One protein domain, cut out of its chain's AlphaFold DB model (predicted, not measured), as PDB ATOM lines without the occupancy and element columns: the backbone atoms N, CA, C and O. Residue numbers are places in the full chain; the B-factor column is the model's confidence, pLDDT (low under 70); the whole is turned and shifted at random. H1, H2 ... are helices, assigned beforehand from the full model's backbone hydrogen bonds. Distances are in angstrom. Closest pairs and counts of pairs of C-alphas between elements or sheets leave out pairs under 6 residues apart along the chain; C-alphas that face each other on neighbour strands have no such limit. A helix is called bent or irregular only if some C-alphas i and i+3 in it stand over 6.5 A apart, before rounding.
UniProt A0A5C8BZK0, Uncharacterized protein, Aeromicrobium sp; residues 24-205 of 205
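What this domain is: This is residues 24 to 205 of the 205 residues of an uncharacterized protein of Aeromicrobium sp (UniProt A0A5C8BZK0). A long stalk of three helical stretches, H1, H2 and H8, has a head of short helices, H3 to H7, at one end. In the stalk H1b, H2 and H8 form an up-and-down bundle, each running against the one before it, while H1a reaches back into the head, where H3, H4 and H5 pack on its residues 24 to 39. The printed part has 182 residues with eight named helices, H1 to H8 in chain order, and no named strand: all helix. The whole is loose, with a radius of gyration of the C-alphas of 20.7 A, and a rod, spanning 70 by 31 by 25 A.

Where its parts are: The longest helix, H1, residues 24 to 67, begins at C-alpha 24 (-15.634, 7.931, -5.324). By its hydrogen bonds it was assigned as one helix, but it is bent: C-alphas 53 and 56 are 6.7 A apart. Its arms are H1a, residues 24 to 53, 43.7 A long with a kink of 31 degrees near residue 42, and H1b, residues 56 to 67, 17.2 A long. H2, residues 71 to 100, is 43.5 A long. H8, residues 173 to 204, is 44.3 A long, has a kink of 36 degrees near residue 187, and ends at C-alpha 204 (-79.643, -16.768, 5.312). The short helices are H3, residues 104 to 117, H4, 121 to 134, H5, 139 to 148, H6, 154 to 161, and H7, 166 to 169.

How they stand to each other: H1 is the hub, touching five helices. H1a touches H3, closest C-alphas Arg 30 and Ala 108 at 4.8 A, and H4, Ala 32 and Ala 132 at 4.6 A. H1a and H5 only just touch, with 3 pairs of C-alphas within 8 A, closest Ala 39 and Leu 139 at 7.3 A. H1b and H2 form a helical hairpin, closest C-alphas Ala 65 and Ala 73 at 4.2 A. H2 and H8 touch at a shallow tilt of 23 degrees, opposite ways, closest C-alphas Phe 90 and Met 180 at 6.3 A. H7 touches H3, closest C-alphas Ala 166 and Gln 110 at 5.7 A. H3 and H6 only just touch, with 3 pairs within 8 A, closest C-alphas Ala 114 and Val 160 at 6.0 A. Every O i to N i+4 pair is within hydrogen-bond range in H2 to H6, but 24 of 26 in H1a, 6 of 8 in H1b and 26 of 28 in H8; H7 is too short for one.

The domain as a whole: The C-alphas farthest apart, Pro 24 and Asn 205, are 70.0 A apart. The printed part has no cut, and the seven links between helices are tight. The mean pLDDT of the printed part is 80.6; it is under 70 at residues 135 to 137, 147 to 154, 171 to 178 and 205.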
ATOM      1  N   PRO A  24     -15.304   9.276  -4.846       78.81
ATOM      2  CA  PRO A  24     -15.634   7.931  -5.324       78.81
ATOM      3  C   PRO A  24     -16.996   7.411  -4.836       78.81
ATOM      4  O   PRO A  24     -17.728   6.783  -5.601       78.81
ATOM      5  N   THR A  25     -17.366   7.699  -3.585       79.06
ATOM      6  CA  THR A  25     -18.645   7.285  -2.985       79.06
ATOM      7  C   THR A  25     -19.811   8.039  -3.616       79.06
ATOM      8  O   THR A  25     -20.843   7.440  -3.915       79.06
ATOM      9  N   GLY A  26     -19.638   9.336  -3.888       79.00
ATOM     10  CA  GLY A  26     -20.643  10.155  -4.571       79.00
ATOM     11  C   GLY A  26     -20.920   9.694  -6.005       79.00
ATOM     12  O   GLY A  26     -22.077   9.627  -6.418       79.00
ATOM     13  N   LEU A  27     -19.879   9.315  -6.754       82.62
ATOM     14  CA  LEU A  27     -20.025   8.764  -8.108       82.62
ATOM     15  C   LEU A  27     -20.730   7.401  -8.094       82.62
ATOM     16  O   LEU A  27     -21.709   7.214  -8.812       82.62
ATOM     17  N   ALA A  28     -20.307   6.489  -7.212       82.88
ATOM     18  CA  ALA A  28     -20.956   5.188  -7.056       82.88
ATOM     19  C   ALA A  28     -22.436   5.316  -6.656       82.88
ATOM     20  O   ALA A  28     -23.284   4.568  -7.147       82.88
ATOM     21  N   ALA A  29     -22.764   6.283  -5.793       83.50
ATOM     22  CA  ALA A  29     -24.138   6.572  -5.402       83.50
ATOM     23  C   ALA A  29     -24.970   7.117  -6.573       83.50
ATOM     24  O   ALA A  29     -26.102   6.677  -6.754       83.50
ATOM     25  N   ARG A  30     -24.419   8.008  -7.408       86.31
ATOM     26  CA  ARG A  30     -25.094   8.503  -8.625       86.31
ATOM     27  C   ARG A  30     -25.392   7.382  -9.615       86.31
ATOM     28  O   ARG A  30     -26.531   7.268 -10.073       86.31
ATOM     29  N   ASP A  31     -24.413   6.528  -9.886       84.50
ATOM     30  CA  ASP A  31     -24.570   5.397 -10.804       84.50
ATOM     31  C   ASP A  31     -25.618   4.398 -10.286       84.50
ATOM     32  O   ASP A  31     -26.505   3.956 -11.027       84.50
ATOM     33  N   ALA A  32     -25.577   4.086  -8.987       82.62
ATOM     34  CA  ALA A  32     -26.568   3.228  -8.347       82.62
ATOM     35  C   ALA A  32     -27.969   3.851  -8.364       82.62
ATOM     36  O   ALA A  32     -28.944   3.148  -8.640       82.62
ATOM     37  N   THR A  33     -28.091   5.162  -8.135       86.31
ATOM     38  CA  THR A  33     -29.366   5.877  -8.247       86.31
ATOM     39  C   THR A  33     -29.934   5.792  -9.654       86.31
ATOM     40  O   THR A  33     -31.124   5.531  -9.797       86.31
ATOM     41  N   GLY A  34     -29.112   5.920 -10.698       84.56
ATOM     42  CA  GLY A  34     -29.559   5.725 -12.080       84.56
ATOM     43  C   GLY A  34     -30.215   4.353 -12.289       84.56
ATOM     44  O   GLY A  34     -31.331   4.258 -12.809       84.56
ATOM     45  N   ALA A  35     -29.570   3.289 -11.801       83.31
ATOM     46  CA  ALA A  35     -30.120   1.935 -11.852       83.31
ATOM     47  C   ALA A  35     -31.400   1.780 -11.005       83.31
ATOM     48  O   ALA A  35     -32.353   1.127 -11.442       83.31
ATOM     49  N   LEU A  36     -31.455   2.396  -9.820       81.06
ATOM     50  CA  LEU A  36     -32.622   2.369  -8.932       81.06
ATOM     51  C   LEU A  36     -33.821   3.100  -9.532       81.06
ATOM     52  O   LEU A  36     -34.922   2.552  -9.540       81.06
ATOM     53  N   VAL A  37     -33.619   4.296 -10.082       86.69
ATOM     54  CA  VAL A  37     -34.659   5.074 -10.768       86.69
ATOM     55  C   VAL A  37     -35.238   4.256 -11.914       86.69
ATOM     56  O   VAL A  37     -36.459   4.170 -12.054       86.69
ATOM     57  N   LEU A  38     -34.386   3.599 -12.705       83.81
ATOM     58  CA  LEU A  38     -34.838   2.736 -13.791       83.81
ATOM     59  C   LEU A  38     -35.643   1.544 -13.258       83.81
ATOM     60  O   LEU A  38     -36.755   1.306 -13.728       83.81
ATOM     61  N   ALA A  39     -35.149   0.841 -12.238       82.19
ATOM     62  CA  ALA A  39     -35.856  -0.286 -11.632       82.19
ATOM     63  C   ALA A  39     -37.231   0.114 -11.066       82.19
ATOM     64  O   ALA A  39     -38.225  -0.567 -11.325       82.19
ATOM     65  N   VAL A  40     -37.319   1.239 -10.354       83.62
ATOM     66  CA  VAL A  40     -38.586   1.764  -9.818       83.62
ATOM     67  C   VAL A  40     -39.524   2.190 -10.950       83.62
ATOM     68  O   VAL A  40     -40.719   1.893 -10.897       83.62
ATOM     69  N   ARG A  41     -39.009   2.813 -12.019       86.69
ATOM     70  CA  ARG A  41     -39.804   3.158 -13.211       86.69
ATOM     71  C   ARG A  41     -40.357   1.928 -13.921       86.69
ATOM     72  O   ARG A  41     -41.476   1.999 -14.418       86.69
ATOM     73  N   VAL A  42     -39.633   0.812 -13.954       85.06
ATOM     74  CA  VAL A  42     -40.171  -0.454 -14.481       85.06
ATOM     75  C   VAL A  42     -41.242  -1.011 -13.541       85.06
ATOM     76  O   VAL A  42     -42.335  -1.369 -13.983       85.06
ATOM     77  N   LEU A  43     -40.982  -1.013 -12.231       81.25
ATOM     78  CA  LEU A  43     -41.891  -1.565 -11.221       81.25
ATOM     79  C   LEU A  43     -43.171  -0.728 -11.014       81.25
ATOM     80  O   LEU A  43     -44.150  -1.212 -10.435       81.25
ATOM     81  N   ARG A  44     -43.215   0.508 -11.528       87.00
ATOM     82  CA  ARG A  44     -44.381   1.403 -11.433       87.00
ATOM     83  C   ARG A  44     -45.649   0.809 -12.043       87.00
ATOM     84  O   ARG A  44     -46.737   1.136 -11.574       87.00
ATOM     85  N   TRP A  45     -45.497  -0.010 -13.087       88.44
ATOM     86  CA  TRP A  45     -46.600  -0.592 -13.847       88.44
ATOM     87  C   TRP A  45     -47.191  -1.817 -13.144       88.44
ATOM     88  O   TRP A  45     -48.383  -1.774 -12.855       88.44
ATOM     89  N   PRO A  46     -46.402  -2.843 -12.756       83.25
ATOM     90  CA  PRO A  46     -46.920  -3.956 -11.957       83.25
ATOM     91  C   PRO A  46     -47.593  -3.510 -10.654       83.25
ATOM     92  O   PRO A  46     -48.654  -4.008 -10.296       83.25
ATOM     93  N   THR A  47     -47.008  -2.534  -9.954       84.38
ATOM     94  CA  THR A  47     -47.581  -2.026  -8.694       84.38
ATOM     95  C   THR A  47     -48.868  -1.234  -8.909       84.38
ATOM     96  O   THR A  47     -49.768  -1.307  -8.078       84.38
ATOM     97  N   LEU A  48     -48.984  -0.499 -10.022       88.25
ATOM     98  CA  LEU A  48     -50.232   0.165 -10.397       88.25
ATOM     99  C   LEU A  48     -51.304  -0.853 -10.783       88.25
ATOM    100  O   LEU A  48     -52.440  -0.731 -10.345       88.25
ATOM    101  N   PHE A  49     -50.933  -1.866 -11.565       87.94
ATOM    102  CA  PHE A  49     -51.831  -2.944 -11.951       87.94
ATOM    103  C   PHE A  49     -52.422  -3.641 -10.722       87.94
ATOM    104  O   PHE A  49     -53.636  -3.800 -10.646       87.94
ATOM    105  N   LEU A  50     -51.591  -3.957  -9.721       85.25
ATOM    106  CA  LEU A  50     -52.048  -4.524  -8.448       85.25
ATOM    107  C   LEU A  50     -53.050  -3.619  -7.719       85.25
ATOM    108  O   LEU A  50     -54.038  -4.119  -7.195       85.25
ATOM    109  N   LEU A  51     -52.841  -2.301  -7.704       87.94
ATOM    110  CA  LEU A  51     -53.791  -1.360  -7.096       87.94
ATOM    111  C   LEU A  51     -55.129  -1.318  -7.832       87.94
ATOM    112  O   LEU A  51     -56.180  -1.297  -7.196       87.94
ATOM    113  N   VAL A  52     -55.084  -1.307  -9.163       89.69
ATOM    114  CA  VAL A  52     -56.279  -1.207 -10.006       89.69
ATOM    115  C   VAL A  52     -57.090  -2.499  -9.964       89.69
ATOM    116  O   VAL A  52     -58.304  -2.431  -9.836       89.69
ATOM    117  N   ILE A  53     -56.449  -3.670 -10.023       86.69
ATOM    118  CA  ILE A  53     -57.163  -4.957 -10.018       86.69
ATOM    119  C   ILE A  53     -57.787  -5.282  -8.655       86.69
ATOM    120  O   ILE A  53     -58.805  -5.963  -8.594       86.69
ATOM    121  N   THR A  54     -57.202  -4.781  -7.563       83.75
ATOM    122  CA  THR A  54     -57.717  -4.989  -6.201       83.75
ATOM    123  C   THR A  54     -58.753  -3.948  -5.785       83.75
ATOM    124  O   THR A  54     -59.541  -4.219  -4.889       83.75
ATOM    125  N   ALA A  55     -58.811  -2.780  -6.432       87.75
ATOM    126  CA  ALA A  55     -59.778  -1.741  -6.072       87.75
ATOM    127  C   ALA A  55     -61.254  -2.197  -6.171       87.75
ATOM    128  O   ALA A  55     -62.002  -1.925  -5.232       87.75
ATOM    129  N   PRO A  56     -61.697  -2.933  -7.217       86.44
ATOM    130  CA  PRO A  56     -63.068  -3.441  -7.290       86.44
ATOM    131  C   PRO A  56     -63.436  -4.416  -6.168       86.44
ATOM    132  O   PRO A  56     -64.609  -4.551  -5.838       86.44
ATOM    133  N   ILE A  57     -62.452  -5.090  -5.572       84.38
ATOM    134  CA  ILE A  57     -62.686  -6.089  -4.523       84.38
ATOM    135  C   ILE A  57     -63.265  -5.434  -3.266       84.38
ATOM    136  O   ILE A  57     -64.138  -6.016  -2.632       84.38
ATOM    137  N   LEU A  58     -62.881  -4.185  -2.992       85.44
ATOM    138  CA  LEU A  58     -63.399  -3.387  -1.878       85.44
ATOM    139  C   LEU A  58     -64.903  -3.088  -2.009       85.44
ATOM    140  O   LEU A  58     -65.566  -2.765  -1.025       85.44
ATOM    141  N   ILE A  59     -65.464  -3.182  -3.220       87.75
ATOM    142  CA  ILE A  59     -66.872  -2.859  -3.476       87.75
ATOM    143  C   ILE A  59     -67.786  -3.885  -2.807       87.75
ATOM    144  O   ILE A  59     -68.795  -3.502  -2.226       87.75
ATOM    145  N   ALA A  60     -67.444  -5.175  -2.856       83.94
ATOM    146  CA  ALA A  60     -68.298  -6.240  -2.339       83.94
ATOM    147  C   ALA A  60     -68.596  -6.112  -0.828       83.94
ATOM    148  O   ALA A  60     -69.776  -6.028  -0.476       83.94
ATOM    149  N   PRO A  61     -67.598  -6.025   0.076       83.94
ATOM    150  CA  PRO A  61     -67.872  -5.808   1.493       83.94
ATOM    151  C   PRO A  61     -68.498  -4.433   1.754       83.94
ATOM    152  O   PRO A  61     -69.308  -4.314   2.666       83.94
ATOM    153  N   GLY A  62     -68.211  -3.416   0.931       88.06
ATOM    154  CA  GLY A  62     -68.879  -2.113   1.013       88.06
ATOM    155  C   GLY A  62     -70.375  -2.164   0.706       88.06
ATOM    156  O   GLY A  62     -71.168  -1.573   1.436       88.06
ATOM    157  N   LEU A  63     -70.777  -2.909  -0.325       90.44
ATOM    158  CA  LEU A  63     -72.185  -3.121  -0.653       90.44
ATOM    159  C   LEU A  63     -72.893  -3.909   0.448       90.44
ATOM    160  O   LEU A  63     -73.974  -3.513   0.864       90.44
ATOM    161  N   ILE A  64     -72.280  -4.978   0.963       87.56
ATOM    162  CA  ILE A  64     -72.870  -5.773   2.053       87.56
ATOM    163  C   ILE A  64     -73.008  -4.924   3.324       87.56
ATOM    164  O   ILE A  64     -74.063  -4.920   3.948       87.56
ATOM    165  N   ALA A  65     -71.984  -4.145   3.678       91.19
ATOM    166  CA  ALA A  65     -72.033  -3.256   4.838       91.19
ATOM    167  C   ALA A  65     -73.118  -2.174   4.721       91.19
ATOM    168  O   ALA A  65     -73.668  -1.764   5.739       91.19
ATOM    169  N   GLY A  66     -73.407  -1.695   3.506       90.81
ATOM    170  CA  GLY A  66     -74.404  -0.649   3.265       90.81
ATOM    171  C   GLY A  66     -75.833  -1.146   3.022       90.81
ATOM    172  O   GLY A  66     -76.761  -0.354   3.150       90.81
ATOM    173  N   LEU A  67     -76.015  -2.413   2.636       91.06
ATOM    174  CA  LEU A  67     -77.319  -2.983   2.264       91.06
ATOM    175  C   LEU A  67     -77.872  -3.983   3.284       91.06
ATOM    176  O   LEU A  67     -79.056  -4.303   3.226       91.06
ATOM    177  N   SER A  68     -77.035  -4.518   4.171       88.88
ATOM    178  CA  SER A  68     -77.456  -5.431   5.235       88.88
ATOM    179  C   SER A  68     -77.640  -4.690   6.558       88.88
ATOM    180  O   SER A  68     -77.023  -3.654   6.784       88.88
ATOM    181  N   ASP A  69     -78.424  -5.278   7.461       88.56
ATOM    182  CA  ASP A  69     -78.595  -4.801   8.834       88.56
ATOM    183  C   ASP A  69     -77.971  -5.770   9.854       88.56
ATOM    184  O   ASP A  69     -77.680  -6.938   9.575       88.56
ATOM    185  N   GLY A  70     -77.750  -5.278  11.076       88.81
ATOM    186  CA  GLY A  70     -77.350  -6.107  12.213       88.81
ATOM    187  C   GLY A  70     -75.885  -6.587  12.188       88.81
ATOM    188  O   GLY A  70     -74.982  -5.864  11.743       88.81
ATOM    189  N   PRO A  71     -75.599  -7.791  12.722       89.19
ATOM    190  CA  PRO A  71     -74.229  -8.292  12.857       89.19
ATOM    191  C   PRO A  71     -73.488  -8.446  11.523       89.19
ATOM    192  O   PRO A  71     -72.285  -8.191  11.464       89.19
ATOM    193  N   VAL A  72     -74.192  -8.812  10.444       86.69
ATOM    194  CA  VAL A  72     -73.597  -8.996   9.107       86.69
ATOM    195  C   VAL A  72     -73.028  -7.680   8.575       86.69
ATOM    196  O   VAL A  72     -71.883  -7.650   8.122       86.69
ATOM    197  N   ALA A  73     -73.776  -6.584   8.718       89.12
ATOM    198  CA  ALA A  73     -73.336  -5.249   8.317       89.12
ATOM    199  C   ALA A  73     -72.078  -4.813   9.080       89.12
ATOM    200  O   ALA A  73     -71.110  -4.331   8.490       89.12
ATOM    201  N   THR A  74     -72.061  -5.056  10.395       90.25
ATOM    202  CA  THR A  74     -70.916  -4.729  11.259       90.25
ATOM    203  C   THR A  74     -69.660  -5.490  10.838       90.25
ATOM    204  O   THR A  74     -68.589  -4.895  10.709       90.25
ATOM    205  N   ILE A  75     -69.772  -6.800  10.596       88.25
ATOM    206  CA  ILE A  75     -68.627  -7.622  10.182       88.25
ATOM    207  C   ILE A  75     -68.133  -7.187   8.798       88.25
ATOM    208  O   ILE A  75     -66.928  -7.010   8.617       88.25
ATOM    209  N   ALA A  76     -69.038  -6.953   7.844       87.88
ATOM    210  CA  ALA A  76     -68.682  -6.466   6.514       87.88
ATOM    211  C   ALA A  76     -67.954  -5.111   6.570       87.88
ATOM    212  O   ALA A  76     -66.948  -4.926   5.884       87.88
ATOM    213  N   ALA A  77     -68.389  -4.198   7.444       90.94
ATOM    214  CA  ALA A  77     -67.731  -2.910   7.656       90.94
ATOM    215  C   ALA A  77     -66.316  -3.058   8.244       90.94
ATOM    216  O   ALA A  77     -65.396  -2.363   7.811       90.94
ATOM    217  N   ILE A  78     -66.111  -3.978   9.196       91.81
ATOM    218  CA  ILE A  78     -64.782  -4.266   9.764       91.81
ATOM    219  C   ILE A  78     -63.848  -4.825   8.688       91.81
ATOM    220  O   ILE A  78     -62.707  -4.377   8.572       91.81
ATOM    221  N   VAL A  79     -64.331  -5.776   7.887       88.81
ATOM    222  CA  VAL A  79     -63.564  -6.364   6.780       88.81
ATOM    223  C   VAL A  79     -63.164  -5.278   5.783       88.81
ATOM    224  O   VAL A  79     -61.976  -5.125   5.503       88.81
ATOM    225  N   LEU A  80     -64.124  -4.462   5.336       91.56
ATOM    226  CA  LEU A  80     -63.861  -3.327   4.453       91.56
ATOM    227  C   LEU A  80     -62.800  -2.390   5.041       91.56
ATOM    228  O   LEU A  80     -61.880  -1.984   4.337       91.56
ATOM    229  N   ALA A  81     -62.904  -2.048   6.327       91.94
ATOM    230  CA  ALA A  81     -61.951  -1.157   6.977       91.94
ATOM    231  C   ALA A  81     -60.523  -1.721   6.934       91.94
ATOM    232  O   ALA A  81     -59.587  -0.999   6.588       91.94
ATOM    233  N   VAL A  82     -60.345  -3.013   7.225       89.62
ATOM    234  CA  VAL A  82     -59.035  -3.679   7.151       89.62
ATOM    235  C   VAL A  82     -58.492  -3.664   5.721       89.62
ATOM    236  O   VAL A  82     -57.330  -3.313   5.510       89.62
ATOM    237  N   GLU A  83     -59.320  -3.991   4.731       87.38
ATOM    238  CA  GLU A  83     -58.911  -4.003   3.325       87.38
ATOM    239  C   GLU A  83     -58.511  -2.609   2.827       87.38
ATOM    240  O   GLU A  83     -57.460  -2.452   2.201       87.38
ATOM    241  N   VAL A  84     -59.293  -1.580   3.165       91.62
ATOM    242  CA  VAL A  84     -59.002  -0.177   2.833       91.62
ATOM    243  C   VAL A  84     -57.704   0.285   3.490       91.62
ATOM    244  O   VAL A  84     -56.922   0.990   2.851       91.62
ATOM    245  N   ILE A  85     -57.421  -0.128   4.731       91.19
ATOM    246  CA  ILE A  85     -56.156   0.191   5.408       91.19
ATOM    247  C   ILE A  85     -54.973  -0.412   4.647       91.19
ATOM    248  O   ILE A  85     -54.001   0.296   4.376       91.19
ATOM    249  N   VAL A  86     -55.041  -1.690   4.269       87.31
ATOM    250  CA  VAL A  86     -53.962  -2.355   3.520       87.31
ATOM    251  C   VAL A  86     -53.785  -1.715   2.141       87.31
ATOM    252  O   VAL A  86     -52.664  -1.350   1.771       87.31
ATOM    253  N   TRP A  87     -54.887  -1.502   1.415       89.94
ATOM    254  CA  TRP A  87     -54.895  -0.878   0.090       89.94
ATOM    255  C   TRP A  87     -54.340   0.551   0.134       89.94
ATOM    256  O   TRP A  87     -53.469   0.926  -0.660       89.94
ATOM    257  N   GLY A  88     -54.782   1.349   1.105       90.06
ATOM    258  CA  GLY A  88     -54.343   2.726   1.313       90.06
ATOM    259  C   GLY A  88     -52.876   2.812   1.724       90.06
ATOM    260  O   GLY A  88     -52.126   3.619   1.170       90.06
ATOM    261  N   ALA A  89     -52.425   1.940   2.626       87.19
ATOM    262  CA  ALA A  89     -51.031   1.895   3.050       87.19
ATOM    263  C   ALA A  89     -50.093   1.519   1.890       87.19
ATOM    264  O   ALA A  89     -49.057   2.166   1.711       87.19
ATOM    265  N   PHE A  90     -50.468   0.541   1.057       86.31
ATOM    266  CA  PHE A  90     -49.713   0.182  -0.148       86.31
ATOM    267  C   PHE A  90     -49.688   1.329  -1.174       86.31
ATOM    268  O   PHE A  90     -48.625   1.664  -1.705       86.31
ATOM    269  N   SER A  91     -50.828   1.989  -1.399       89.00
ATOM    270  CA  SER A  91     -50.950   3.161  -2.280       89.00
ATOM    271  C   SER A  91     -50.039   4.304  -1.845       89.00
ATOM    272  O   SER A  91     -49.264   4.841  -2.641       89.00
ATOM    273  N   TRP A  92     -50.091   4.650  -0.559       89.56
ATOM    274  CA  TRP A  92     -49.257   5.684   0.039       89.56
ATOM    275  C   TRP A  92     -47.773   5.351  -0.101       89.56
ATOM    276  O   TRP A  92     -46.988   6.180  -0.559       89.56
ATOM    277  N   ARG A  93     -47.392   4.108   0.216       84.44
ATOM    278  CA  ARG A  93     -46.021   3.607   0.064       84.44
ATOM    279  C   ARG A  93     -45.514   3.787  -1.363       84.44
ATOM    280  O   ARG A  93     -44.414   4.293  -1.570       84.44
ATOM    281  N   ARG A  94     -46.330   3.395  -2.345       86.94
ATOM    282  CA  ARG A  94     -46.017   3.536  -3.769       86.94
ATOM    283  C   ARG A  94     -45.780   4.999  -4.138       86.94
ATOM    284  O   ARG A  94     -44.803   5.289  -4.820       86.94
ATOM    285  N   LEU A  95     -46.637   5.912  -3.682       88.06
ATOM    286  CA  LEU A  95     -46.483   7.346  -3.945       88.06
ATOM    287  C   LEU A  95     -45.185   7.900  -3.358       88.06
ATOM    288  O   LEU A  95     -44.492   8.648  -4.037       88.06
ATOM    289  N   GLN A  96     -44.823   7.503  -2.139       86.75
ATOM    290  CA  GLN A  96     -43.586   7.964  -1.506       86.75
ATOM    291  C   GLN A  96     -42.334   7.468  -2.238       86.75
ATOM    292  O   GLN A  96     -41.410   8.242  -2.459       86.75
ATOM    293  N   ILE A  97     -42.324   6.212  -2.696       85.56
ATOM    294  CA  ILE A  97     -41.218   5.669  -3.501       85.56
ATOM    295  C   ILE A  97     -41.109   6.400  -4.848       85.56
ATOM    296  O   ILE A  97     -40.003   6.688  -5.299       85.56
ATOM    297  N   LEU A  98     -42.240   6.717  -5.486       87.25
ATOM    298  CA  LEU A  98     -42.242   7.473  -6.739       87.25
ATOM    299  C   LEU A  98     -41.746   8.907  -6.542       87.25
ATOM    300  O   LEU A  98     -40.901   9.352  -7.307       87.25
ATOM    301  N   ARG A  99     -42.177   9.588  -5.477       87.50
ATOM    302  CA  ARG A  99     -41.661  10.916  -5.114       87.50
ATOM    303  C   ARG A  99     -40.171  10.887  -4.795       87.50
ATOM    304  O   ARG A  99     -39.434  11.782  -5.194       87.50
ATOM    305  N   ALA A 100     -39.693   9.836  -4.130       85.25
ATOM    306  CA  ALA A 100     -38.276   9.690  -3.811       85.25
ATOM    307  C   ALA A 100     -37.390   9.643  -5.068       85.25
ATOM    308  O   ALA A 100     -36.275  10.149  -5.021       85.25
ATOM    309  N   ILE A 101     -37.887   9.100  -6.187       87.88
ATOM    310  CA  ILE A 101     -37.145   9.024  -7.458       87.88
ATOM    311  C   ILE A 101     -37.377  10.214  -8.405       87.88
ATOM    312  O   ILE A 101     -36.806  10.223  -9.496       87.88
ATOM    313  N   GLU A 102     -38.226  11.183  -8.043       88.25
ATOM    314  CA  GLU A 102     -38.462  12.388  -8.859       88.25
ATOM    315  C   GLU A 102     -37.239  13.308  -8.903       88.25
ATOM    316  O   GLU A 102     -37.038  13.982  -9.910       88.25
ATOM    317  N   ASP A 103     -36.402  13.280  -7.860       87.50
ATOM    318  CA  ASP A 103     -35.129  14.004  -7.787       87.50
ATOM    319  C   ASP A 103     -33.961  13.012  -7.609       87.50
ATOM    320  O   ASP A 103     -33.608  12.635  -6.484       87.50
ATOM    321  N   PRO A 104     -33.392  12.513  -8.720       85.75
ATOM    322  CA  PRO A 104     -32.294  11.554  -8.681       85.75
ATOM    323  C   PRO A 104     -31.013  12.117  -8.056       85.75
ATOM    324  O   PRO A 104     -30.215  11.351  -7.518       85.75
ATOM    325  N   GLU A 105     -30.785  13.429  -8.133       84.44
ATOM    326  CA  GLU A 105     -29.556  14.044  -7.624       84.44
ATOM    327  C   GLU A 105     -29.571  14.113  -6.098       84.44
ATOM    328  O   GLU A 105     -28.605  13.697  -5.447       84.44
ATOM    329  N   ASP A 106     -30.693  14.545  -5.522       83.81
ATOM    330  CA  ASP A 106     -30.901  14.527  -4.075       83.81
ATOM    331  C   ASP A 106     -30.896  13.082  -3.543       83.81
ATOM    332  O   ASP A 106     -30.220  12.768  -2.561       83.81
ATOM    333  N   LEU A 107     -31.534  12.142  -4.252       84.56
ATOM    334  CA  LEU A 107     -31.506  10.724  -3.879       84.56
ATOM    335  C   LEU A 107     -30.080  10.142  -3.878       84.56
ATOM    336  O   LEU A 107     -29.703   9.456  -2.927       84.56
ATOM    337  N   ALA A 108     -29.271  10.420  -4.904       84.56
ATOM    338  CA  ALA A 108     -27.869  10.000  -4.950       84.56
ATOM    339  C   ALA A 108     -27.048  10.599  -3.804       84.56
ATOM    340  O   ALA A 108     -26.248   9.896  -3.184       84.56
ATOM    341  N   THR A 109     -27.287  11.868  -3.483       85.56
ATOM    342  CA  THR A 109     -26.624  12.550  -2.370       85.56
ATOM    343  C   THR A 109     -26.966  11.876  -1.046       85.56
ATOM    344  O   THR A 109     -26.066  11.509  -0.293       85.56
ATOM    345  N   GLN A 110     -28.247  11.605  -0.784       84.81
ATOM    346  CA  GLN A 110     -28.665  10.945   0.453       84.81
ATOM    347  C   GLN A 110     -28.181   9.488   0.542       84.81
ATOM    348  O   GLN A 110     -27.863   9.021   1.635       84.81
ATOM    349  N   ILE A 111     -28.063   8.766  -0.582       84.19
ATOM    350  CA  ILE A 111     -27.440   7.431  -0.615       84.19
ATOM    351  C   ILE A 111     -25.947   7.517  -0.274       84.19
ATOM    352  O   ILE A 111     -25.456   6.703   0.510       84.19
ATOM    353  N   GLY A 112     -25.233   8.513  -0.805       83.00
ATOM    354  CA  GLY A 112     -23.832   8.772  -0.464       83.00
ATOM    355  C   GLY A 112     -23.642   9.115   1.017       83.00
ATOM    356  O   GLY A 112     -22.753   8.569   1.668       83.00
ATOM    357  N   VAL A 113     -24.527   9.942   1.582       82.94
ATOM    358  CA  VAL A 113     -24.543  10.256   3.019       82.94
ATOM    359  C   VAL A 113     -24.793   8.997   3.850       82.94
ATOM    360  O   VAL A 113     -24.029   8.715   4.769       82.94
ATOM    361  N   ALA A 114     -25.794   8.185   3.499       80.25
ATOM    362  CA  ALA A 114     -26.075   6.925   4.191       80.25
ATOM    363  C   ALA A 114     -24.888   5.944   4.137       80.25
ATOM    364  O   ALA A 114     -24.614   5.243   5.118       80.25
ATOM    365  N   ALA A 115     -24.163   5.915   3.013       80.12
ATOM    366  CA  ALA A 115     -22.940   5.136   2.857       80.12
ATOM    367  C   ALA A 115     -21.814   5.654   3.764       80.12
ATOM    368  O   ALA A 115     -21.158   4.854   4.430       80.12
ATOM    369  N   GLN A 116     -21.623   6.971   3.868       81.00
ATOM    370  CA  GLN A 116     -20.636   7.569   4.774       81.00
ATOM    371  C   GLN A 116     -20.972   7.281   6.246       81.00
ATOM    372  O   GLN A 116     -20.096   6.915   7.030       81.00
ATOM    373  N   MET A 117     -22.254   7.368   6.614       77.38
ATOM    374  CA  MET A 117     -22.744   7.109   7.974       77.38
ATOM    375  C   MET A 117     -22.581   5.652   8.417       77.38
ATOM    376  O   MET A 117     -22.617   5.376   9.611       77.38
ATOM    377  N   SER A 118     -22.391   4.717   7.483       74.12
ATOM    378  CA  SER A 118     -22.124   3.308   7.805       74.12
ATOM    379  C   SER A 118     -20.738   3.065   8.423       74.12
ATOM    380  O   SER A 118     -20.453   1.957   8.875       74.12
ATOM    381  N   GLY A 119     -19.842   4.060   8.362       75.56
ATOM    382  CA  GLY A 119     -18.435   3.918   8.741       75.56
ATOM    383  C   GLY A 119     -17.585   3.122   7.741       75.56
ATOM    384  O   GLY A 119     -16.419   2.852   8.019       75.56
ATOM    385  N   ARG A 120     -18.140   2.713   6.586       76.88
ATOM    386  CA  ARG A 120     -17.468   1.859   5.583       76.88
ATOM    387  C   ARG A 120     -17.724   2.322   4.136       76.88
ATOM    388  O   ARG A 120     -18.144   1.522   3.297       76.88
ATOM    389  N   PRO A 121     -17.447   3.594   3.801       78.38
ATOM    390  CA  PRO A 121     -17.837   4.176   2.517       78.38
ATOM    391  C   PRO A 121     -17.220   3.473   1.302       78.38
ATOM    392  O   PRO A 121     -17.908   3.279   0.305       78.38
ATOM    393  N   ALA A 122     -15.967   3.013   1.390       77.94
ATOM    394  CA  ALA A 122     -15.280   2.355   0.275       77.94
ATOM    395  C   ALA A 122     -15.888   0.991  -0.107       77.94
ATOM    396  O   ALA A 122     -15.979   0.664  -1.290       77.94
ATOM    397  N   GLU A 123     -16.325   0.196   0.875       80.00
ATOM    398  CA  GLU A 123     -16.970  -1.096   0.605       80.00
ATOM    399  C   GLU A 123     -18.356  -0.880  -0.013       80.00
ATOM    400  O   GLU A 123     -18.666  -1.469  -1.046       80.00
ATOM    401  N   ILE A 124     -19.145   0.039   0.557       77.62
ATOM    402  CA  ILE A 124     -20.477   0.370   0.039       77.62
ATOM    403  C   ILE A 124     -20.383   0.982  -1.358       77.62
ATOM    404  O   ILE A 124     -21.175   0.627  -2.225       77.62
ATOM    405  N   ALA A 125     -19.395   1.835  -1.634       77.25
ATOM    406  CA  ALA A 125     -19.147   2.348  -2.980       77.25
ATOM    407  C   ALA A 125     -18.865   1.212  -3.981       77.25
ATOM    408  O   ALA A 125     -19.395   1.220  -5.094       77.25
ATOM    409  N   GLY A 126     -18.089   0.197  -3.586       79.69
ATOM    410  CA  GLY A 126     -17.845  -0.996  -4.401       79.69
ATOM    411  C   GLY A 126     -19.119  -1.799  -4.684       79.69
ATOM    412  O   GLY A 126     -19.370  -2.196  -5.826       79.69
ATOM    413  N   GLU A 127     -19.965  -1.994  -3.673       80.69
ATOM    414  CA  GLU A 127     -21.235  -2.714  -3.819       80.69
ATOM    415  C   GLU A 127     -22.273  -1.922  -4.630       80.69
ATOM    416  O   GLU A 127     -22.928  -2.495  -5.502       80.69
ATOM    417  N   LEU A 128     -22.368  -0.603  -4.439       78.69
ATOM    418  CA  LEU A 128     -23.202   0.303  -5.241       78.69
ATOM    419  C   LEU A 128     -22.770   0.312  -6.712       78.69
ATOM    420  O   LEU A 128     -23.608   0.193  -7.604       78.69
ATOM    421  N   THR A 129     -21.462   0.349  -6.975       81.06
ATOM    422  CA  THR A 129     -20.918   0.247  -8.339       81.06
ATOM    423  C   THR A 129     -21.259  -1.106  -8.970       81.06
ATOM    424  O   THR A 129     -21.615  -1.189 -10.147       81.06
ATOM    425  N   SER A 130     -21.185  -2.191  -8.193       81.69
ATOM    426  CA  SER A 130     -21.582  -3.533  -8.636       81.69
ATOM    427  C   SER A 130     -23.081  -3.611  -8.953       81.69
ATOM    428  O   SER A 130     -23.471  -4.160  -9.988       81.69
ATOM    429  N   LEU A 131     -23.925  -3.001  -8.116       79.12
ATOM    430  CA  LEU A 131     -25.368  -2.888  -8.341       79.12
ATOM    431  C   LEU A 131     -25.683  -2.121  -9.630       79.12
ATOM    432  O   LEU A 131     -26.499  -2.595 -10.424       79.12
ATOM    433  N   ALA A 132     -25.008  -0.993  -9.863       79.12
ATOM    434  CA  ALA A 132     -25.175  -0.182 -11.065       79.12
ATOM    435  C   ALA A 132     -24.808  -0.957 -12.341       79.12
ATOM    436  O   ALA A 132     -25.563  -0.949 -13.311       79.12
ATOM    437  N   LYS A 133     -23.689  -1.694 -12.321       79.06
ATOM    438  CA  LYS A 133     -23.212  -2.481 -13.472       79.06
ATOM    439  C   LYS A 133     -24.090  -3.686 -13.791       79.06
ATOM    440  O   LYS A 133     -24.254  -4.026 -14.958       79.06
ATOM    441  N   GLN A 134     -24.610  -4.372 -12.775       73.00
ATOM    442  CA  GLN A 134     -25.305  -5.641 -12.995       73.00
ATOM    443  C   GLN A 134     -26.791  -5.493 -13.336       73.00
ATOM    444  O   GLN A 134     -27.338  -6.438 -13.900       73.00
ATOM    445  N   GLY A 135     -27.433  -4.362 -13.009       63.88
ATOM    446  CA  GLY A 135     -28.802  -4.013 -13.414       63.88
ATOM    447  C   GLY A 135     -29.896  -5.083 -13.193       63.88
ATOM    448  O   GLY A 135     -29.688  -6.158 -12.629       63.88
ATOM    449  N   GLY A 136     -31.118  -4.785 -13.643       67.19
ATOM    450  CA  GLY A 136     -32.172  -5.788 -13.865       67.19
ATOM    451  C   GLY A 136     -33.119  -6.113 -12.696       67.19
ATOM    452  O   GLY A 136     -33.093  -5.513 -11.624       67.19
ATOM    453  N   VAL A 137     -33.990  -7.105 -12.922       65.44
ATOM    454  CA  VAL A 137     -35.133  -7.477 -12.052       65.44
ATOM    455  C   VAL A 137     -34.745  -7.875 -10.624       65.44
ATOM    456  O   VAL A 137     -35.562  -7.781  -9.712       65.44
ATOM    457  N   LYS A 138     -33.492  -8.290 -10.403       73.31
ATOM    458  CA  LYS A 138     -32.976  -8.666  -9.078       73.31
ATOM    459  C   LYS A 138     -32.313  -7.506  -8.328       73.31
ATOM    460  O   LYS A 138     -31.858  -7.727  -7.206       73.31
ATOM    461  N   LEU A 139     -32.279  -6.287  -8.875       75.75
ATOM    462  CA  LEU A 139     -31.615  -5.135  -8.249       75.75
ATOM    463  C   LEU A 139     -32.100  -4.895  -6.813       75.75
ATOM    464  O   LEU A 139     -31.284  -4.831  -5.904       75.75
ATOM    465  N   MET A 140     -33.416  -4.883  -6.580       71.00
ATOM    466  CA  MET A 140     -33.981  -4.671  -5.240       71.00
ATOM    467  C   MET A 140     -33.651  -5.813  -4.268       71.00
ATOM    468  O   MET A 140     -33.376  -5.563  -3.097       71.00
ATOM    469  N   SER A 141     -33.627  -7.066  -4.740       73.12
ATOM    470  CA  SER A 141     -33.205  -8.208  -3.912       73.12
ATOM    471  C   SER A 141     -31.721  -8.152  -3.549       73.12
ATOM    472  O   SER A 141     -31.356  -8.496  -2.429       73.12
ATOM    473  N   ARG A 142     -30.872  -7.674  -4.466       77.19
ATOM    474  CA  ARG A 142     -29.433  -7.502  -4.239       77.19
ATOM    475  C   ARG A 142     -29.154  -6.327  -3.317       77.19
ATOM    476  O   ARG A 142     -28.378  -6.492  -2.393       77.19
ATOM    477  N   LEU A 143     -29.842  -5.202  -3.509       74.00
ATOM    478  CA  LEU A 143     -29.805  -4.063  -2.595       74.00
ATOM    479  C   LEU A 143     -30.238  -4.493  -1.187       74.00
ATOM    480  O   LEU A 143     -29.552  -4.216  -0.215       74.00
ATOM    481  N   ARG A 144     -31.332  -5.256  -1.070       72.88
ATOM    482  CA  ARG A 144     -31.750  -5.836   0.212       72.88
ATOM    483  C   ARG A 144     -30.670  -6.741   0.804       72.88
ATOM    484  O   ARG A 144     -30.399  -6.642   1.992       72.88
ATOM    485  N   ALA A 145     -30.079  -7.626   0.002       73.81
ATOM    486  CA  ALA A 145     -29.034  -8.538   0.457       73.81
ATOM    487  C   ALA A 145     -27.770  -7.791   0.909       73.81
ATOM    488  O   ALA A 145     -27.185  -8.178   1.911       73.81
ATOM    489  N   MET A 146     -27.395  -6.717   0.214       75.31
ATOM    490  CA  MET A 146     -26.298  -5.813   0.568       75.31
ATOM    491  C   MET A 146     -26.462  -5.312   2.007       75.31
ATOM    492  O   MET A 146     -25.607  -5.537   2.855       75.31
ATOM    493  N   TRP A 147     -27.638  -4.762   2.317       66.81
ATOM    494  CA  TRP A 147     -27.937  -4.213   3.640       66.81
ATOM    495  C   TRP A 147     -28.288  -5.256   4.707       66.81
ATOM    496  O   TRP A 147     -28.196  -4.972   5.892       66.81
ATOM    497  N   SER A 148     -28.726  -6.452   4.308       66.81
ATOM    498  CA  SER A 148     -29.120  -7.530   5.228       66.81
ATOM    499  C   SER A 148     -27.956  -8.427   5.649       66.81
ATOM    500  O   SER A 148     -28.136  -9.261   6.534       66.81
ATOM    501  N   ARG A 149     -26.797  -8.338   4.987       64.25
ATOM    502  CA  ARG A 149     -25.654  -9.237   5.216       64.25
ATOM    503  C   ARG A 149     -24.866  -8.940   6.487       64.25
ATOM    504  O   ARG A 149     -24.058  -9.776   6.882       64.25
ATOM    505  N   LYS A 150     -25.067  -7.783   7.111       58.88
ATOM    506  CA  LYS A 150     -24.420  -7.414   8.372       58.88
ATOM    507  C   LYS A 150     -25.429  -6.683   9.237       58.88
ATOM    508  O   LYS A 150     -26.149  -5.848   8.698       58.88
ATOM    509  N   ASP A 151     -25.484  -7.026  10.525       57.62
ATOM    510  CA  ASP A 151     -26.377  -6.392  11.497       57.62
ATOM    511  C   ASP A 151     -26.228  -4.872  11.390       57.62
ATOM    512  O   ASP A 151     -25.160  -4.336  11.707       57.62
ATOM    513  N   PRO A 152     -27.245  -4.170  10.862       59.00
ATOM    514  CA  PRO A 152     -27.157  -2.737  10.730       59.00
ATOM    515  C   PRO A 152     -27.177  -2.156  12.140       59.00
ATOM    516  O   PRO A 152     -28.107  -2.409  12.907       59.00
ATOM    517  N   ASP A 153     -26.131  -1.404  12.479       67.06
ATOM    518  CA  ASP A 153     -26.021  -0.725  13.767       67.06
ATOM    519  C   ASP A 153     -27.319   0.061  14.031       67.06
ATOM    520  O   ASP A 153     -27.803   0.800  13.167       67.06
ATOM    521  N   VAL A 154     -27.917  -0.112  15.212       66.62
ATOM    522  CA  VAL A 154     -29.186   0.529  15.603       66.62
ATOM    523  C   VAL A 154     -29.098   2.053  15.446       66.62
ATOM    524  O   VAL A 154     -30.089   2.708  15.106       66.62
ATOM    525  N   VAL A 155     -27.902   2.619  15.636       71.19
ATOM    526  CA  VAL A 155     -27.608   4.041  15.419       71.19
ATOM    527  C   VAL A 155     -27.693   4.411  13.936       71.19
ATOM    528  O   VAL A 155     -28.303   5.420  13.585       71.19
ATOM    529  N   TRP A 156     -27.147   3.577  13.052       75.19
ATOM    530  CA  TRP A 156     -27.218   3.780  11.606       75.19
ATOM    531  C   TRP A 156     -28.658   3.690  11.090       75.19
ATOM    532  O   TRP A 156     -29.082   4.561  10.333       75.19
ATOM    533  N   ILE A 157     -29.446   2.711  11.557       70.44
ATOM    534  CA  ILE A 157     -30.863   2.570  11.172       70.44
ATOM    535  C   ILE A 157     -31.647   3.835  11.529       70.44
ATOM    536  O   ILE A 157     -32.427   4.325  10.711       70.44
ATOM    537  N   ARG A 158     -31.429   4.382  12.733       73.31
ATOM    538  CA  ARG A 158     -32.087   5.616  13.179       73.31
ATOM    539  C   ARG A 158     -31.720   6.794  12.275       73.31
ATOM    540  O   ARG A 158     -32.607   7.453  11.749       73.31
ATOM    541  N   ASN A 159     -30.434   6.978  12.004       74.06
ATOM    542  CA  ASN A 159     -29.943   8.082  11.181       74.06
ATOM    543  C   ASN A 159     -30.394   7.996   9.711       74.06
ATOM    544  O   ASN A 159     -30.722   9.006   9.097       74.06
ATOM    545  N   VAL A 160     -30.445   6.793   9.137       71.75
ATOM    546  CA  VAL A 160     -30.938   6.583   7.767       71.75
ATOM    547  C   VAL A 160     -32.454   6.745   7.684       71.75
ATOM    548  O   VAL A 160     -32.967   7.170   6.649       71.75
ATOM    549  N   SER A 161     -33.186   6.451   8.764       72.31
ATOM    550  CA  SER A 161     -34.635   6.675   8.819       72.31
ATOM    551  C   SER A 161     -35.031   8.156   8.793       72.31
ATOM    552  O   SER A 161     -36.145   8.467   8.361       72.31
ATOM    553  N   ASP A 162     -34.104   9.049   9.158       78.25
ATOM    554  CA  ASP A 162     -34.277  10.505   9.111       78.25
ATOM    555  C   ASP A 162     -34.066  11.095   7.700       78.25
ATOM    556  O   ASP A 162     -34.437  12.243   7.447       78.25
ATOM    557  N   LEU A 163     -33.517  10.320   6.753       78.19
ATOM    558  CA  LEU A 163     -33.367  10.739   5.356       78.19
ATOM    559  C   LEU A 163     -34.720  10.710   4.640       78.19
ATOM    560  O   LEU A 163     -35.429   9.709   4.685       78.19
ATOM    561  N   ASP A 164     -35.080  11.771   3.921       79.44
ATOM    562  CA  ASP A 164     -36.442  11.885   3.389       79.44
ATOM    563  C   ASP A 164     -36.731  10.908   2.231       79.44
ATOM    564  O   ASP A 164     -37.751  10.202   2.223       79.44
ATOM    565  N   ARG A 165     -35.796  10.805   1.277       79.38
ATOM    566  CA  ARG A 165     -35.933   9.991   0.055       79.38
ATOM    567  C   ARG A 165     -35.217   8.656   0.175       79.38
ATOM    568  O   ARG A 165     -35.765   7.618  -0.198       79.38
ATOM    569  N   ALA A 166     -34.005   8.671   0.722       77.62
ATOM    570  CA  ALA A 166     -33.170   7.480   0.813       77.62
ATOM    571  C   ALA A 166     -33.818   6.403   1.685       77.62
ATOM    572  O   ALA A 166     -33.780   5.236   1.304       77.62
ATOM    573  N   ARG A 167     -34.494   6.779   2.785       80.69
ATOM    574  CA  ARG A 167     -35.092   5.844   3.755       80.69
ATOM    575  C   ARG A 167     -35.950   4.752   3.143       80.69
ATOM    576  O   ARG A 167     -36.094   3.716   3.765       80.69
ATOM    577  N   TRP A 168     -36.543   4.932   1.963       79.56
ATOM    578  CA  TRP A 168     -37.383   3.909   1.325       79.56
ATOM    579  C   TRP A 168     -36.575   2.756   0.698       79.56
ATOM    580  O   TRP A 168     -37.149   1.712   0.384       79.56
ATOM    581  N   PHE A 169     -35.256   2.928   0.566       77.00
ATOM    582  CA  PHE A 169     -34.300   2.014  -0.066       77.00
ATOM    583  C   PHE A 169     -33.311   1.362   0.919       77.00
ATOM    584  O   PHE A 169     -32.353   0.720   0.490       77.00
ATOM    585  N   PHE A 170     -33.549   1.468   2.228       72.38
ATOM    586  CA  PHE A 170     -32.750   0.798   3.262       72.38
ATOM    587  C   PHE A 170     -33.638  -0.112   4.135       72.38
ATOM    588  O   PHE A 170     -34.863  -0.109   4.007       72.38
ATOM    589  N   PRO A 171     -33.084  -0.983   4.987       62.47
ATOM    590  CA  PRO A 171     -33.853  -1.633   6.049       62.47
ATOM    591  C   PRO A 171     -34.308  -0.603   7.104       62.47
ATOM    592  O   PRO A 171     -33.585   0.362   7.337       62.47
ATOM    593  N   PRO A 172     -35.475  -0.776   7.763       58.12
ATOM    594  CA  PRO A 172     -36.426  -1.896   7.676       58.12
ATOM    595  C   PRO A 172     -37.479  -1.737   6.562       58.12
ATOM    596  O   PRO A 172     -38.275  -2.641   6.287       58.12
ATOM    597  N   THR A 173     -37.518  -0.577   5.924       65.62
ATOM    598  CA  THR A 173     -38.549  -0.123   4.986       65.62
ATOM    599  C   THR A 173     -38.610  -0.955   3.704       65.62
ATOM    600  O   THR A 173     -39.713  -1.211   3.216       65.62
ATOM    601  N   ILE A 174     -37.483  -1.462   3.198       61.81
ATOM    602  CA  ILE A 174     -37.476  -2.429   2.083       61.81
ATOM    603  C   ILE A 174     -38.258  -3.706   2.433       61.81
ATOM    604  O   ILE A 174     -39.022  -4.210   1.608       61.81
ATOM    605  N   GLY A 175     -38.081  -4.234   3.649       59.09
ATOM    606  CA  GLY A 175     -38.750  -5.459   4.098       59.09
ATOM    607  C   GLY A 175     -40.265  -5.283   4.202       59.09
ATOM    608  O   GLY A 175     -41.023  -6.131   3.734       59.09
ATOM    609  N   HIS A 176     -40.696  -4.131   4.720       68.81
ATOM    610  CA  HIS A 176     -42.109  -3.779   4.841       68.81
ATOM    611  C   HIS A 176     -42.799  -3.650   3.481       68.81
ATOM    612  O   HIS A 176     -43.938  -4.079   3.341       68.81
ATOM    613  N   THR A 177     -42.120  -3.123   2.457       67.94
ATOM    614  CA  THR A 177     -42.698  -3.012   1.108       67.94
ATOM    615  C   THR A 177     -42.972  -4.388   0.491       67.94
ATOM    616  O   THR A 177     -44.021  -4.583  -0.118       67.94
ATOM    617  N   ALA A 178     -42.074  -5.364   0.675       68.62
ATOM    618  CA  ALA A 178     -42.301  -6.734   0.207       68.62
ATOM    619  C   ALA A 178     -43.457  -7.410   0.961       68.62
ATOM    620  O   ALA A 178     -44.308  -8.039   0.340       68.62
ATOM    621  N   LEU A 179     -43.518  -7.235   2.285       73.69
ATOM    622  CA  LEU A 179     -44.597  -7.776   3.111       73.69
ATOM    623  C   LEU A 179     -45.953  -7.143   2.766       73.69
ATOM    624  O   LEU A 179     -46.941  -7.857   2.645       73.69
ATOM    625  N   MET A 180     -45.991  -5.832   2.509       76.06
ATOM    626  CA  MET A 180     -47.185  -5.139   2.017       76.06
ATOM    627  C   MET A 180     -47.607  -5.622   0.630       76.06
ATOM    628  O   MET A 180     -48.795  -5.802   0.402       76.06
ATOM    629  N   ALA A 181     -46.668  -5.865  -0.290       72.62
ATOM    630  CA  ALA A 181     -46.998  -6.418  -1.604       72.62
ATOM    631  C   ALA A 181     -47.603  -7.828  -1.492       72.62
ATOM    632  O   ALA A 181     -48.571  -8.136  -2.181       72.62
ATOM    633  N   VAL A 182     -47.072  -8.663  -0.592       79.06
ATOM    634  CA  VAL A 182     -47.636  -9.987  -0.286       79.06
ATOM    635  C   VAL A 182     -49.019  -9.861   0.355       79.06
ATOM    636  O   VAL A 182     -49.936 -10.554  -0.070       79.06
ATOM    637  N   ALA A 183     -49.202  -8.953   1.317       76.94
ATOM    638  CA  ALA A 183     -50.504  -8.693   1.933       76.94
ATOM    639  C   ALA A 183     -51.542  -8.224   0.899       76.94
ATOM    640  O   ALA A 183     -52.668  -8.711   0.889       76.94
ATOM    641  N   MET A 184     -51.140  -7.348  -0.024       78.19
ATOM    642  CA  MET A 184     -51.977  -6.879  -1.127       78.19
ATOM    643  C   MET A 184     -52.385  -8.017  -2.071       78.19
ATOM    644  O   MET A 184     -53.516  -8.059  -2.544       78.19
ATOM    645  N   LEU A 185     -51.470  -8.953  -2.337       81.94
ATOM    646  CA  LEU A 185     -51.746 -10.130  -3.160       81.94
ATOM    647  C   LEU A 185     -52.737 -11.080  -2.469       81.94
ATOM    648  O   LEU A 185     -53.623 -11.625  -3.122       81.94
ATOM    649  N   TRP A 186     -52.607 -11.245  -1.150       82.06
ATOM    650  CA  TRP A 186     -53.512 -12.049  -0.324       82.06
ATOM    651  C   TRP A 186     -54.892 -11.430  -0.133       82.06
ATOM    652  O   TRP A 186     -55.839 -12.159   0.160       82.06
ATOM    653  N   LEU A 187     -55.025 -10.123  -0.353       78.50
ATOM    654  CA  LEU A 187     -56.305  -9.429  -0.308       78.50
ATOM    655  C   LEU A 187     -57.294 -10.077  -1.289       78.50
ATOM    656  O   LEU A 187     -58.422 -10.354  -0.922       78.50
ATOM    657  N   VAL A 188     -56.844 -10.477  -2.484       76.50
ATOM    658  CA  VAL A 188     -57.711 -11.102  -3.499       76.50
ATOM    659  C   VAL A 188     -58.400 -12.393  -3.012       76.50
ATOM    660  O   VAL A 188     -59.632 -12.429  -2.994       76.50
ATOM    661  N   PRO A 189     -57.678 -13.464  -2.617       82.00
ATOM    662  CA  PRO A 189     -58.323 -14.695  -2.162       82.00
ATOM    663  C   PRO A 189     -59.055 -14.531  -0.824       82.00
ATOM    664  O   PRO A 189     -60.109 -15.138  -0.646       82.00
ATOM    665  N   VAL A 190     -58.543 -13.715   0.108       80.81
ATOM    666  CA  VAL A 190     -59.196 -13.508   1.413       80.81
ATOM    667  C   VAL A 190     -60.527 -12.793   1.234       80.81
ATOM    668  O   VAL A 190     -61.546 -13.288   1.713       80.81
ATOM    669  N   SER A 191     -60.550 -11.686   0.495       76.31
ATOM    670  CA  SER A 191     -61.780 -10.943   0.226       76.31
ATOM    671  C   SER A 191     -62.790 -11.767  -0.566       76.31
ATOM    672  O   SER A 191     -63.985 -11.660  -0.311       76.31
ATOM    673  N   ALA A 192     -62.346 -12.636  -1.481       79.31
ATOM    674  CA  ALA A 192     -63.246 -13.540  -2.197       79.31
ATOM    675  C   ALA A 192     -63.941 -14.536  -1.250       79.31
ATOM    676  O   ALA A 192     -65.159 -14.695  -1.311       79.31
ATOM    677  N   VAL A 193     -63.187 -15.176  -0.348       83.88
ATOM    678  CA  VAL A 193     -63.740 -16.126   0.633       83.88
ATOM    679  C   VAL A 193     -64.647 -15.414   1.632       83.88
ATOM    680  O   VAL A 193     -65.770 -15.853   1.868       83.88
ATOM    681  N   VAL A 194     -64.185 -14.301   2.203       81.94
ATOM    682  CA  VAL A 194     -64.947 -13.538   3.197       81.94
ATOM    683  C   VAL A 194     -66.203 -12.938   2.572       81.94
ATOM    684  O   VAL A 194     -67.281 -13.065   3.143       81.94
ATOM    685  N   GLY A 195     -66.095 -12.357   1.377       77.44
ATOM    686  CA  GLY A 195     -67.231 -11.830   0.627       77.44
ATOM    687  C   GLY A 195     -68.267 -12.906   0.310       77.44
ATOM    688  O   GLY A 195     -69.456 -12.674   0.504       77.44
ATOM    689  N   PHE A 196     -67.834 -14.105  -0.094       82.56
ATOM    690  CA  PHE A 196     -68.737 -15.238  -0.310       82.56
ATOM    691  C   PHE A 196     -69.464 -15.657   0.975       82.56
ATOM    692  O   PHE A 196     -70.682 -15.819   0.966       82.56
ATOM    693  N   LEU A 197     -68.745 -15.790   2.094       85.50
ATOM    694  CA  LEU A 197     -69.345 -16.159   3.381       85.50
ATOM    695  C   LEU A 197     -70.331 -15.099   3.881       85.50
ATOM    696  O   LEU A 197     -71.415 -15.444   4.348       85.50
ATOM    697  N   LEU A 198     -69.979 -13.819   3.753       81.44
ATOM    698  CA  LEU A 198     -70.854 -12.705   4.111       81.44
ATOM    699  C   LEU A 198     -72.101 -12.662   3.231       81.44
ATOM    700  O   LEU A 198     -73.190 -12.435   3.742       81.44
ATOM    701  N   PHE A 199     -71.963 -12.935   1.934       79.06
ATOM    702  CA  PHE A 199     -73.093 -13.021   1.014       79.06
ATOM    703  C   PHE A 199     -74.054 -14.158   1.390       79.06
ATOM    704  O   PHE A 199     -75.260 -13.941   1.471       79.06
ATOM    705  N   VAL A 200     -73.530 -15.351   1.688       85.81
ATOM    706  CA  VAL A 200     -74.346 -16.482   2.163       85.81
ATOM    707  C   VAL A 200     -75.050 -16.135   3.478       85.81
ATOM    708  O   VAL A 200     -76.243 -16.388   3.616       85.81
ATOM    709  N   ALA A 201     -74.342 -15.516   4.425       79.38
ATOM    710  CA  ALA A 201     -74.912 -15.097   5.705       79.38
ATOM    711  C   ALA A 201     -75.967 -13.986   5.566       79.38
ATOM    712  O   ALA A 201     -76.903 -13.939   6.360       79.38
ATOM    713  N   ALA A 202     -75.827 -13.106   4.574       78.31
ATOM    714  CA  ALA A 202     -76.797 -12.056   4.278       78.31
ATOM    715  C   ALA A 202     -78.092 -12.608   3.666       78.31
ATOM    716  O   ALA A 202     -79.146 -12.041   3.900       78.31
ATOM    717  N   ILE A 203     -78.023 -13.702   2.895       83.06
ATOM    718  CA  ILE A 203     -79.210 -14.380   2.337       83.06
ATOM    719  C   ILE A 203     -79.900 -15.272   3.378       83.06
ATOM    720  O   ILE A 203     -81.104 -15.495   3.303       83.06
ATOM    721  N   ALA A 204     -79.129 -15.846   4.302       81.75
ATOM    722  CA  ALA A 204     -79.643 -16.768   5.312       81.75
ATOM    723  C   ALA A 204     -80.340 -16.076   6.500       81.75
ATOM    724  O   ALA A 204     -80.995 -16.768   7.280       81.75
ATOM    725  N   ASN A 205     -80.169 -14.757   6.649       62.62
ATOM    726  CA  ASN A 205     -80.897 -13.914   7.607       62.62
ATOM    727  C   ASN A 205     -82.076 -13.222   6.923       62.62
ATOM    728  O   ASN A 205     -83.089 -13.008   7.625       62.62
TER     729      ASN A 205